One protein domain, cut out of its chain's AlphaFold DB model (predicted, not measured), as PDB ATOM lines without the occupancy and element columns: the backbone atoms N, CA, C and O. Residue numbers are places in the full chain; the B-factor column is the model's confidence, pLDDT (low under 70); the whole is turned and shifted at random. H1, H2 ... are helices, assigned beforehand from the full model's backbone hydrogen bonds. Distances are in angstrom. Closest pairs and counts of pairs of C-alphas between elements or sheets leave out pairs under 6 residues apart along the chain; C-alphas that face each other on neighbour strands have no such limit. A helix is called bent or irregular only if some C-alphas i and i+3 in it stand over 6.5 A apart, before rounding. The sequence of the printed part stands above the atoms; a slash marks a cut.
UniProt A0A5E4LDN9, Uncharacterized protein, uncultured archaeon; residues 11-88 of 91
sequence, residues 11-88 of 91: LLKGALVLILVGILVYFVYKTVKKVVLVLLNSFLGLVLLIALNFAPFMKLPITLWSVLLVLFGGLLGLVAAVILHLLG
ATOM      1  N   LEU A  11     546.368 290.578 323.114       69.31
ATOM      2  CA  LEU A  11     547.172 290.129 321.977       69.31
ATOM      3  C   LEU A  11     548.555 289.606 322.389       69.31
ATOM      4  O   LEU A  11     548.969 288.554 321.905       69.31
ATOM      5  N   LEU A  12     549.253 290.284 323.310       67.50
ATOM      6  CA  LEU A  12     550.563 289.820 323.784       67.50
ATOM      7  C   LEU A  12     550.443 288.536 324.610       67.50
ATOM      8  O   LEU A  12     551.290 287.654 324.493       67.50
ATOM      9  N   LYS A  13     549.371 288.404 325.405       69.56
ATOM     10  CA  LYS A  13     549.065 287.167 326.141       69.56
ATOM     11  C   LYS A  13     548.832 285.998 325.179       69.56
ATOM     12  O   LYS A  13     549.407 284.933 325.376       69.56
ATOM     13  N   GLY A  14     548.058 286.213 324.114       71.44
ATOM     14  CA  GLY A  14     547.822 285.202 323.078       71.44
ATOM     15  C   GLY A  14     549.100 284.781 322.346       71.44
ATOM     16  O   GLY A  14     549.339 283.589 322.163       71.44
ATOM     17  N   ALA A  15     549.960 285.741 321.995       72.81
ATOM     18  CA  ALA A  15     551.243 285.463 321.349       72.81
ATOM     19  C   ALA A  15     552.194 284.664 322.257       72.81
ATOM     20  O   ALA A  15     552.808 283.699 321.808       72.81
ATOM     21  N   LEU A  16     552.272 285.009 323.547       71.31
ATOM     22  CA  LEU A  16     553.065 284.269 324.535       71.31
ATOM     23  C   LEU A  16     552.583 282.826 324.699       71.31
ATOM     24  O   LEU A  16     553.401 281.909 324.719       71.31
ATOM     25  N   VAL A  17     551.265 282.617 324.766       76.94
ATOM     26  CA  VAL A  17     550.672 281.275 324.844       76.94
ATOM     27  C   VAL A  17     550.985 280.471 323.584       76.94
ATOM     28  O   VAL A  17     551.405 279.325 323.691       76.94
ATOM     29  N   LEU A  18     550.862 281.065 322.395       74.12
ATOM     30  CA  LEU A  18     551.193 280.397 321.132       74.12
ATOM     31  C   LEU A  18     552.671 280.003 321.039       74.12
ATOM     32  O   LEU A  18     552.977 278.893 320.610       74.12
ATOM     33  N   ILE A  19     553.583 280.876 321.474       78.00
ATOM     34  CA  ILE A  19     555.020 280.581 321.511       78.00
ATOM     35  C   ILE A  19     555.304 279.439 322.492       78.00
ATOM     36  O   ILE A  19     556.008 278.492 322.145       78.00
ATOM     37  N   LEU A  20     554.716 279.484 323.691       74.56
ATOM     38  CA  LEU A  20     554.846 278.425 324.694       74.56
ATOM     39  C   LEU A  20     554.320 277.084 324.178       74.56
ATOM     40  O   LEU A  20     555.017 276.078 324.292       74.56
ATOM     41  N   VAL A  21     553.135 277.071 323.563       79.38
ATOM     42  CA  VAL A  21     552.540 275.872 322.957       79.38
ATOM     43  C   VAL A  21     553.420 275.349 321.822       79.38
ATOM     44  O   VAL A  21     553.684 274.151 321.764       79.38
ATOM     45  N   GLY A  22     553.944 276.226 320.962       78.06
ATOM     46  CA  GLY A  22     554.851 275.848 319.876       78.06
ATOM     47  C   GLY A  22     556.138 275.187 320.377       78.06
ATOM     48  O   GLY A  22     556.541 274.142 319.861       78.06
ATOM     49  N   ILE A  23     556.747 275.739 321.430       75.75
ATOM     50  CA  ILE A  23     557.924 275.152 322.090       75.75
ATOM     51  C   ILE A  23     557.583 273.774 322.669       75.75
ATOM     52  O   ILE A  23     558.348 272.824 322.487       75.75
ATOM     53  N   LEU A  24     556.422 273.649 323.316       75.25
ATOM     54  CA  LEU A  24     555.935 272.397 323.897       75.25
ATOM     55  C   LEU A  24     555.759 271.314 322.826       75.25
ATOM     56  O   LEU A  24     556.280 270.211 322.976       75.25
ATOM     57  N   VAL A  25     555.106 271.642 321.709       76.88
ATOM     58  CA  VAL A  25     554.874 270.717 320.588       76.88
ATOM     59  C   VAL A  25     556.191 270.263 319.958       76.88
ATOM     60  O   VAL A  25     556.379 269.070 319.717       76.88
ATOM     61  N   TYR A  26     557.136 271.185 319.740       77.44
ATOM     62  CA  TYR A  26     558.458 270.848 319.205       77.44
ATOM     63  C   TYR A  26     559.218 269.877 320.118       77.44
ATOM     64  O   TYR A  26     559.802 268.891 319.654       77.44
ATOM     65  N   PHE A  27     559.184 270.120 321.430       70.06
ATOM     66  CA  PHE A  27     559.826 269.247 322.406       70.06
ATOM     67  C   PHE A  27     559.171 267.866 322.466       70.06
ATOM     68  O   PHE A  27     559.880 266.857 322.484       70.06
ATOM     69  N   VAL A  28     557.837 267.797 322.440       67.88
ATOM     70  CA  VAL A  28     557.093 266.529 322.412       67.88
ATOM     71  C   VAL A  28     557.471 265.724 321.168       67.88
ATOM     72  O   VAL A  28     557.876 264.570 321.297       67.88
ATOM     73  N   TYR A  29     557.476 266.343 319.983       68.19
ATOM     74  CA  TYR A  29     557.873 265.684 318.732       68.19
ATOM     75  C   TYR A  29     559.289 265.089 318.802       68.19
ATOM     76  O   TYR A  29     559.528 263.953 318.386       68.19
ATOM     77  N   LYS A  30     560.237 265.831 319.381       65.12
ATOM     78  CA  LYS A  30     561.623 265.370 319.532       65.12
ATOM     79  C   LYS A  30     561.763 264.250 320.572       65.12
ATOM     80  O   LYS A  30     562.639 263.396 320.430       65.12
ATOM     81  N   THR A  31     560.902 264.232 321.590       58.31
ATOM     82  CA  THR A  31     560.942 263.258 322.693       58.31
ATOM     83  C   THR A  31     560.308 261.918 322.297       58.31
ATOM     84  O   THR A  31     560.847 260.874 322.653       58.31
ATOM     85  N   VAL A  32     559.258 261.915 321.462       61.84
ATOM     86  CA  VAL A  32     558.552 260.697 320.995       61.84
ATOM     87  C   VAL A  32     559.469 259.683 320.287       61.84
ATOM     88  O   VAL A  32     559.266 258.479 320.428       61.84
ATOM     89  N   LYS A  33     560.548 260.118 319.614       60.28
ATOM     90  CA  LYS A  33     561.556 259.203 319.025       60.28
ATOM     91  C   LYS A  33     562.315 258.349 320.053       60.28
ATOM     92  O   LYS A  33     563.022 257.423 319.669       60.28
ATOM     93  N   LYS A  34     562.199 258.652 321.346       68.25
ATOM     94  CA  LYS A  34     562.879 257.953 322.436       68.25
ATOM     95  C   LYS A  34     561.855 257.502 323.475       68.25
ATOM     96  O   LYS A  34     561.825 258.024 324.582       68.25
ATOM     97  N   VAL A  35     561.027 256.518 323.127       69.56
ATOM     98  CA  VAL A  35     559.932 255.994 323.973       69.56
ATOM     99  C   VAL A  35     560.379 255.674 325.408       69.56
ATOM    100  O   VAL A  35     559.675 256.004 326.354       69.56
ATOM    101  N   VAL A  36     561.585 255.128 325.595       74.38
ATOM    102  CA  VAL A  36     562.156 254.864 326.933       74.38
ATOM    103  C   VAL A  36     562.377 256.159 327.730       74.38
ATOM    104  O   VAL A  36     562.081 256.221 328.919       74.38
ATOM    105  N   LEU A  37     562.845 257.217 327.069       73.56
ATOM    106  CA  LEU A  37     563.004 258.550 327.655       73.56
ATOM    107  C   LEU A  37     561.656 259.232 327.902       73.56
ATOM    108  O   LEU A  37     561.534 259.938 328.893       73.56
ATOM    109  N   VAL A  38     560.647 259.000 327.055       74.75
ATOM    110  CA  VAL A  38     559.269 259.465 327.297       74.75
ATOM    111  C   VAL A  38     558.721 258.818 328.564       74.75
ATOM    112  O   VAL A  38     558.254 259.528 329.441       74.75
ATOM    113  N   LEU A  39     558.849 257.495 328.702       79.44
ATOM    114  CA  LEU A  39     558.401 256.752 329.883       79.44
ATOM    115  C   LEU A  39     559.086 257.235 331.167       79.44
ATOM    116  O   LEU A  39     558.406 257.518 332.151       79.44
ATOM    117  N   LEU A  40     560.412 257.391 331.147       82.25
ATOM    118  CA  LEU A  40     561.171 257.950 332.272       82.25
ATOM    119  C   LEU A  40     560.757 259.394 332.589       82.25
ATOM    120  O   LEU A  40     560.600 259.744 333.756       82.25
ATOM    121  N   ASN A  41     560.543 260.223 331.567       84.81
ATOM    122  CA  ASN A  41     560.118 261.612 331.724       84.81
ATOM    123  C   ASN A  41     558.692 261.723 332.296       84.81
ATOM    124  O   ASN A  41     558.441 262.561 333.160       84.81
ATOM    125  N   SER A  42     557.773 260.864 331.853       82.88
ATOM    126  CA  SER A  42     556.407 260.764 332.377       82.88
ATOM    127  C   SER A  42     556.393 260.273 333.821       82.88
ATOM    128  O   SER A  42     555.709 260.855 334.659       82.88
ATOM    129  N   PHE A  43     557.198 259.258 334.142       87.50
ATOM    130  CA  PHE A  43     557.335 258.764 335.510       87.50
ATOM    131  C   PHE A  43     557.899 259.837 336.452       87.50
ATOM    132  O   PHE A  43     557.313 260.102 337.500       87.50
ATOM    133  N   LEU A  44     558.982 260.515 336.055       87.00
ATOM    134  CA  LEU A  44     559.560 261.624 336.823       87.00
ATOM    135  C   LEU A  44     558.566 262.773 337.012       87.00
ATOM    136  O   LEU A  44     558.454 263.305 338.114       87.00
ATOM    137  N   GLY A  45     557.817 263.129 335.965       87.44
ATOM    138  CA  GLY A  45     556.765 264.138 336.048       87.44
ATOM    139  C   GLY A  45     555.705 263.783 337.092       87.44
ATOM    140  O   GLY A  45     555.352 264.632 337.906       87.44
ATOM    141  N   LEU A  46     555.230 262.534 337.114       89.25
ATOM    142  CA  LEU A  46     554.221 262.079 338.077       89.25
ATOM    143  C   LEU A  46     554.748 262.087 339.513       89.25
ATOM    144  O   LEU A  46     554.064 262.571 340.412       89.25
ATOM    145  N   VAL A  47     555.972 261.600 339.729       91.38
ATOM    146  CA  VAL A  47     556.615 261.626 341.052       91.38
ATOM    147  C   VAL A  47     556.726 263.061 341.563       91.38
ATOM    148  O   VAL A  47     556.417 263.333 342.722       91.38
ATOM    149  N   LEU A  48     557.113 263.998 340.697       89.62
ATOM    150  CA  LEU A  48     557.215 265.407 341.055       89.62
ATOM    151  C   LEU A  48     555.852 266.077 341.254       89.62
ATOM    152  O   LEU A  48     555.735 266.911 342.144       89.62
ATOM    153  N   LEU A  49     554.817 265.707 340.494       88.94
ATOM    154  CA  LEU A  49     553.450 266.187 340.729       88.94
ATOM    155  C   LEU A  49     552.977 265.796 342.133       88.94
ATOM    156  O   LEU A  49     552.431 266.627 342.857       88.94
ATOM    157  N   ILE A  50     553.245 264.552 342.536       88.06
ATOM    158  CA  ILE A  50     552.951 264.064 343.885       88.06
ATOM    159  C   ILE A  50     553.779 264.838 344.916       88.06
ATOM    160  O   ILE A  50     553.226 265.338 345.890       88.06
ATOM    161  N   ALA A  51     555.086 265.001 344.694       87.75
ATOM    162  CA  ALA A  51     555.950 265.753 345.604       87.75
ATOM    163  C   ALA A  51     555.485 267.208 345.790       87.75
ATOM    164  O   ALA A  51     555.476 267.709 346.913       87.75
ATOM    165  N   LEU A  52     555.055 267.872 344.712       87.94
ATOM    166  CA  LEU A  52     554.517 269.230 344.761       87.94
ATOM    167  C   LEU A  52     553.169 269.272 345.484       87.94
ATOM    168  O   LEU A  52     552.957 270.164 346.290       87.94
ATOM    169  N   ASN A  53     552.296 268.279 345.317       89.12
ATOM    170  CA  ASN A  53     551.047 268.224 346.081       89.12
ATOM    171  C   ASN A  53     551.269 268.263 347.609       89.12
ATOM    172  O   ASN A  53     550.528 268.945 348.320       89.12
ATOM    173  N   PHE A  54     552.321 267.598 348.102       86.06
ATOM    174  CA  PHE A  54     552.705 267.613 349.520       86.06
ATOM    175  C   PHE A  54     553.587 268.805 349.921       86.06
ATOM    176  O   PHE A  54     553.809 269.030 351.113       86.06
ATOM    177  N   ALA A  55     554.090 269.584 348.962       86.25
ATOM    178  CA  ALA A  55     554.990 270.689 349.244       86.25
ATOM    179  C   ALA A  55     554.242 271.866 349.909       86.25
ATOM    180  O   ALA A  55     553.235 272.348 349.381       86.25
ATOM    181  N   PRO A  56     554.746 272.409 351.034       78.31
ATOM    182  CA  PRO A  56     554.064 273.477 351.771       78.31
ATOM    183  C   PRO A  56     554.006 274.812 351.009       78.31
ATOM    184  O   PRO A  56     553.173 275.655 351.324       78.31
ATOM    185  N   PHE A  57     554.862 274.992 350.001       76.88
ATOM    186  CA  PHE A  57     554.989 276.210 349.195       76.88
ATOM    187  C   PHE A  57     554.229 276.166 347.858       76.88
ATOM    188  O   PHE A  57     554.062 277.212 347.236       76.88
ATOM    189  N   MET A  58     553.766 274.998 347.396       75.19
ATOM    190  CA  MET A  58     553.097 274.875 346.093       75.19
ATOM    191  C   MET A  58     552.168 273.658 346.053       75.19
ATOM    192  O   MET A  58     552.497 272.652 345.441       75.19
ATOM    193  N   LYS A  59     550.992 273.758 346.686       82.38
ATOM    194  CA  LYS A  59     549.989 272.679 346.736       82.38
ATOM    195  C   LYS A  59     549.235 272.542 345.413       82.38
ATOM    196  O   LYS A  59     548.084 272.958 345.289       82.38
ATOM    197  N   LEU A  60     549.890 271.939 344.428       81.38
ATOM    198  CA  LEU A  60     549.257 271.575 343.164       81.38
ATOM    199  C   LEU A  60     548.190 270.498 343.412       81.38
ATOM    200  O   LEU A  60     548.539 269.415 343.891       81.38
ATOM    201  N   PRO A  61     546.903 270.756 343.128       82.94
ATOM    202  CA  PRO A  61     545.867 269.746 343.281       82.94
ATOM    203  C   PRO A  61     546.109 268.596 342.295       82.94
ATOM    204  O   PRO A  61     546.397 268.827 341.123       82.94
ATOM    205  N   ILE A  62     545.995 267.356 342.780       87.06
ATOM    206  CA  ILE A  62     546.047 266.164 341.930       87.06
ATOM    207  C   ILE A  62     544.630 265.905 341.422       87.06
ATOM    208  O   ILE A  62     543.794 265.342 342.128       87.06
ATOM    209  N   THR A  63     544.365 266.322 340.193       88.00
ATOM    210  CA  THR A  63     543.125 266.051 339.465       88.00
ATOM    211  C   THR A  63     543.394 265.147 338.270       88.00
ATOM    212  O   THR A  63     544.539 264.947 337.850       88.00
ATOM    213  N   LEU A  64     542.329 264.592 337.685       86.50
ATOM    214  CA  LEU A  64     542.442 263.785 336.467       86.50
ATOM    215  C   LEU A  64     543.182 264.560 335.363       86.50
ATOM    216  O   LEU A  64     544.039 264.001 334.682       86.50
ATOM    217  N   TRP A  65     542.909 265.861 335.233       85.12
ATOM    218  CA  TRP A  65     543.533 266.712 334.229       85.12
ATOM    219  C   TRP A  65     545.012 266.953 334.506       85.12
ATOM    220  O   TRP A  65     545.812 266.786 333.591       85.12
ATOM    221  N   SER A  66     545.409 267.262 335.749       85.31
ATOM    222  CA  SER A  66     546.831 267.428 336.080       85.31
ATOM    223  C   SER A  66     547.617 266.139 335.840       85.31
ATOM    224  O   SER A  66     548.734 266.178 335.324       85.31
ATOM    225  N   VAL A  67     547.014 264.987 336.166       87.44
ATOM    226  CA  VAL A  67     547.623 263.674 335.937       87.44
ATOM    227  C   VAL A  67     547.790 263.429 334.446       87.44
ATOM    228  O   VAL A  67     548.900 263.124 334.037       87.44
ATOM    229  N   LEU A  68     546.754 263.614 333.620       86.12
ATOM    230  CA  LEU A  68     546.845 263.418 332.166       86.12
ATOM    231  C   LEU A  68     547.894 264.335 331.528       86.12
ATOM    232  O   LEU A  68     548.701 263.887 330.713       86.12
ATOM    233  N   LEU A  69     547.925 265.604 331.933       85.88
ATOM    234  CA  LEU A  69     548.858 266.597 331.406       85.88
ATOM    235  C   LEU A  69     550.312 266.194 331.695       85.88
ATOM    236  O   LEU A  69     551.168 266.244 330.811       85.88
ATOM    237  N   VAL A  70     550.578 265.699 332.903       88.94
ATOM    238  CA  VAL A  70     551.891 265.187 333.316       88.94
ATOM    239  C   VAL A  70     552.186 263.804 332.723       88.94
ATOM    240  O   VAL A  70     553.331 263.514 332.392       88.94
ATOM    241  N   LEU A  71     551.183 262.953 332.511       82.00
ATOM    242  CA  LEU A  71     551.353 261.616 331.937       82.00
ATOM    243  C   LEU A  71     551.815 261.692 330.475       82.00
ATOM    244  O   LEU A  71     552.730 260.972 330.078       82.00
ATOM    245  N   PHE A  72     551.222 262.599 329.693       81.94
ATOM    246  CA  PHE A  72     551.573 262.809 328.287       81.94
ATOM    247  C   PHE A  72     552.735 263.793 328.090       81.94
ATOM    248  O   PHE A  72     553.507 263.645 327.144       81.94
ATOM    249  N   GLY A  73     552.882 264.791 328.969       78.69
ATOM    250  CA  GLY A  73     553.919 265.825 328.864       78.69
ATOM    251  C   GLY A  73     555.181 265.579 329.705       78.69
ATOM    252  O   GLY A  73     556.183 266.271 329.519       78.69
ATOM    253  N   GLY A  74     555.153 264.635 330.648       86.38
ATOM    254  CA  GLY A  74     556.210 264.400 331.635       86.38
ATOM    255  C   GLY A  74     556.593 265.656 332.405       86.38
ATOM    256  O   GLY A  74     555.721 266.381 332.887       86.38
ATOM    257  N   LEU A  75     557.891 265.954 332.488       83.50
ATOM    258  CA  LEU A  75     558.389 267.182 333.120       83.50
ATOM    259  C   LEU A  75     557.827 268.454 332.477       83.50
ATOM    260  O   LEU A  75     557.514 269.406 333.183       83.50
ATOM    261  N   LEU A  76     557.660 268.484 331.154       82.62
ATOM    262  CA  LEU A  76     557.076 269.650 330.484       82.62
ATOM    263  C   LEU A  76     555.590 269.794 330.806       82.62
ATOM    264  O   LEU A  76     555.107 270.908 330.993       82.62
ATOM    265  N   GLY A  77     554.887 268.668 330.928       85.56
ATOM    266  CA  GLY A  77     553.511 268.642 331.404       85.56
ATOM    267  C   GLY A  77     553.395 269.147 332.841       85.56
ATOM    268  O   GLY A  77     552.515 269.943 333.148       85.56
ATOM    269  N   LEU A  78     554.339 268.782 333.708       86.56
ATOM    270  CA  LEU A  78     554.415 269.319 335.064       86.56
ATOM    271  C   LEU A  78     554.634 270.834 335.070       86.56
ATOM    272  O   LEU A  78     553.929 271.548 335.774       86.56
ATOM    273  N   VAL A  79     555.572 271.337 334.265       86.44
ATOM    274  CA  VAL A  79     555.819 272.783 334.141       86.44
ATOM    275  C   VAL A  79     554.561 273.501 333.656       86.44
ATOM    276  O   VAL A  79     554.189 274.528 334.218       86.44
ATOM    277  N   ALA A  80     553.857 272.946 332.669       84.31
ATOM    278  CA  ALA A  80     552.584 273.488 332.214       84.31
ATOM    279  C   ALA A  80     551.520 273.470 333.326       84.31
ATOM    280  O   ALA A  80     550.812 274.459 333.498       84.31
ATOM    281  N   ALA A  81     551.444 272.400 334.123       86.69
ATOM    282  CA  ALA A  81     550.525 272.314 335.254       86.69
ATOM    283  C   ALA A  81     550.828 273.358 336.338       86.69
ATOM    284  O   ALA A  81     549.914 274.017 336.832       86.69
ATOM    285  N   VAL A  82     552.110 273.572 336.652       85.00
ATOM    286  CA  VAL A  82     552.569 274.635 337.557       85.00
ATOM    287  C   VAL A  82     552.165 276.005 337.021       85.00
ATOM    288  O   VAL A  82     551.597 276.802 337.760       85.00
ATOM    289  N   ILE A  83     552.407 276.281 335.736       84.31
ATOM    290  CA  ILE A  83     552.040 277.560 335.116       84.31
ATOM    291  C   ILE A  83     550.526 277.782 335.195       84.31
ATOM    292  O   ILE A  83     550.093 278.861 335.589       84.31
ATOM    293  N   LEU A  84     549.716 276.774 334.867       85.31
ATOM    294  CA  LEU A  84     548.256 276.875 334.933       85.31
ATOM    295  C   LEU A  84     547.763 277.122 336.365       85.31
ATOM    296  O   LEU A  84     546.923 277.995 336.576       85.31
ATOM    297  N   HIS A  85     548.357 276.446 337.348       84.44
ATOM    298  CA  HIS A  85     548.069 276.675 338.761       84.44
ATOM    299  C   HIS A  85     548.433 278.099 339.210       84.44
ATOM    300  O   HIS A  85     547.638 278.750 339.884       84.44
ATOM    301  N   LEU A  86     549.590 278.623 338.787       82.56
ATOM    302  CA  LEU A  86     550.004 280.005 339.067       82.56
ATOM    303  C   LEU A  86     549.096 281.044 338.395       82.56
ATOM    304  O   LEU A  86     548.930 282.144 338.916       82.56
ATOM    305  N   LEU A  87     548.483 280.700 337.260       83.62
ATOM    306  CA  LEU A  87     547.475 281.524 336.586       83.62
ATOM    307  C   LEU A  87     546.081 281.428 337.234       83.62
ATOM    308  O   LEU A  87     545.152 282.079 336.762       83.62
ATOM    309  N   GLY A  88     545.918 280.630 338.295       79.62
ATOM    310  CA  GLY A  88     544.634 280.406 338.965       79.62
ATOM    311  C   GLY A  88     543.665 279.532 338.165       79.62
ATOM    312  O   GLY A  88     542.488 279.448 338.511       79.62
TER     313      GLY A  88
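What this domain is: This is residues 11 to 88 of the 91 residues of an uncharacterized protein of uncultured archaeon (UniProt A0A5E4LDN9). Two long helices, H1 and H2, meet near their ends as a V; the bent helix H3 folds back on itself and packs on H2, its second arm inside the V. The printed part has 78 residues, of which 65 are in the three named helices H1, H2 and H3, in that order along the chain, with no named strand; the class is all helix, and the whole is compact, with a radius of gyration of the C-alphas of 13.0 A and spans of 37 by 32 by 19 A.

Where its parts are: H3, residues 64 to 86, was assigned as one helix by its hydrogen bonds but is bent: C-alphas 72 and 75 are 9.4 A apart. Its arms are H3a, residues 64 to 72, and H3b, residues 75 to 86, ending at (550.004, 280.005, 339.067). H2, residues 35 to 54, is 29.0 A long; H1, residues 11 to 32, is 31.6 A long from (547.172, 290.129, 321.977).

How they stand to each other: H3a and H3b touch, closest C-alphas Val 70 and Gly 77 at 4.3 A. H2, with residues 42 to 49, touches H3a in a hairpin, C-alphas of Ser 42 and Leu 71 closest at 5.1 A. H2 touches H3b, C-alphas of Gly 45 and Leu 75 closest at 4.5 A. H1 and H2 only just touch, only at the corner, with 3 pairs of C-alphas within 8 A, Thr 31 and Val 38 closest at 6.2 A; their steep tilt is 51 degrees. H1, H2, H3a and H3b have every O i to N i+4 pair within hydrogen-bond range.

The domain as a whole: The printed part has no cut and no long link. Residues 11 to 19 of H1 stand free. Residues 11 to 13 and 28 to 35 have pLDDT under 70.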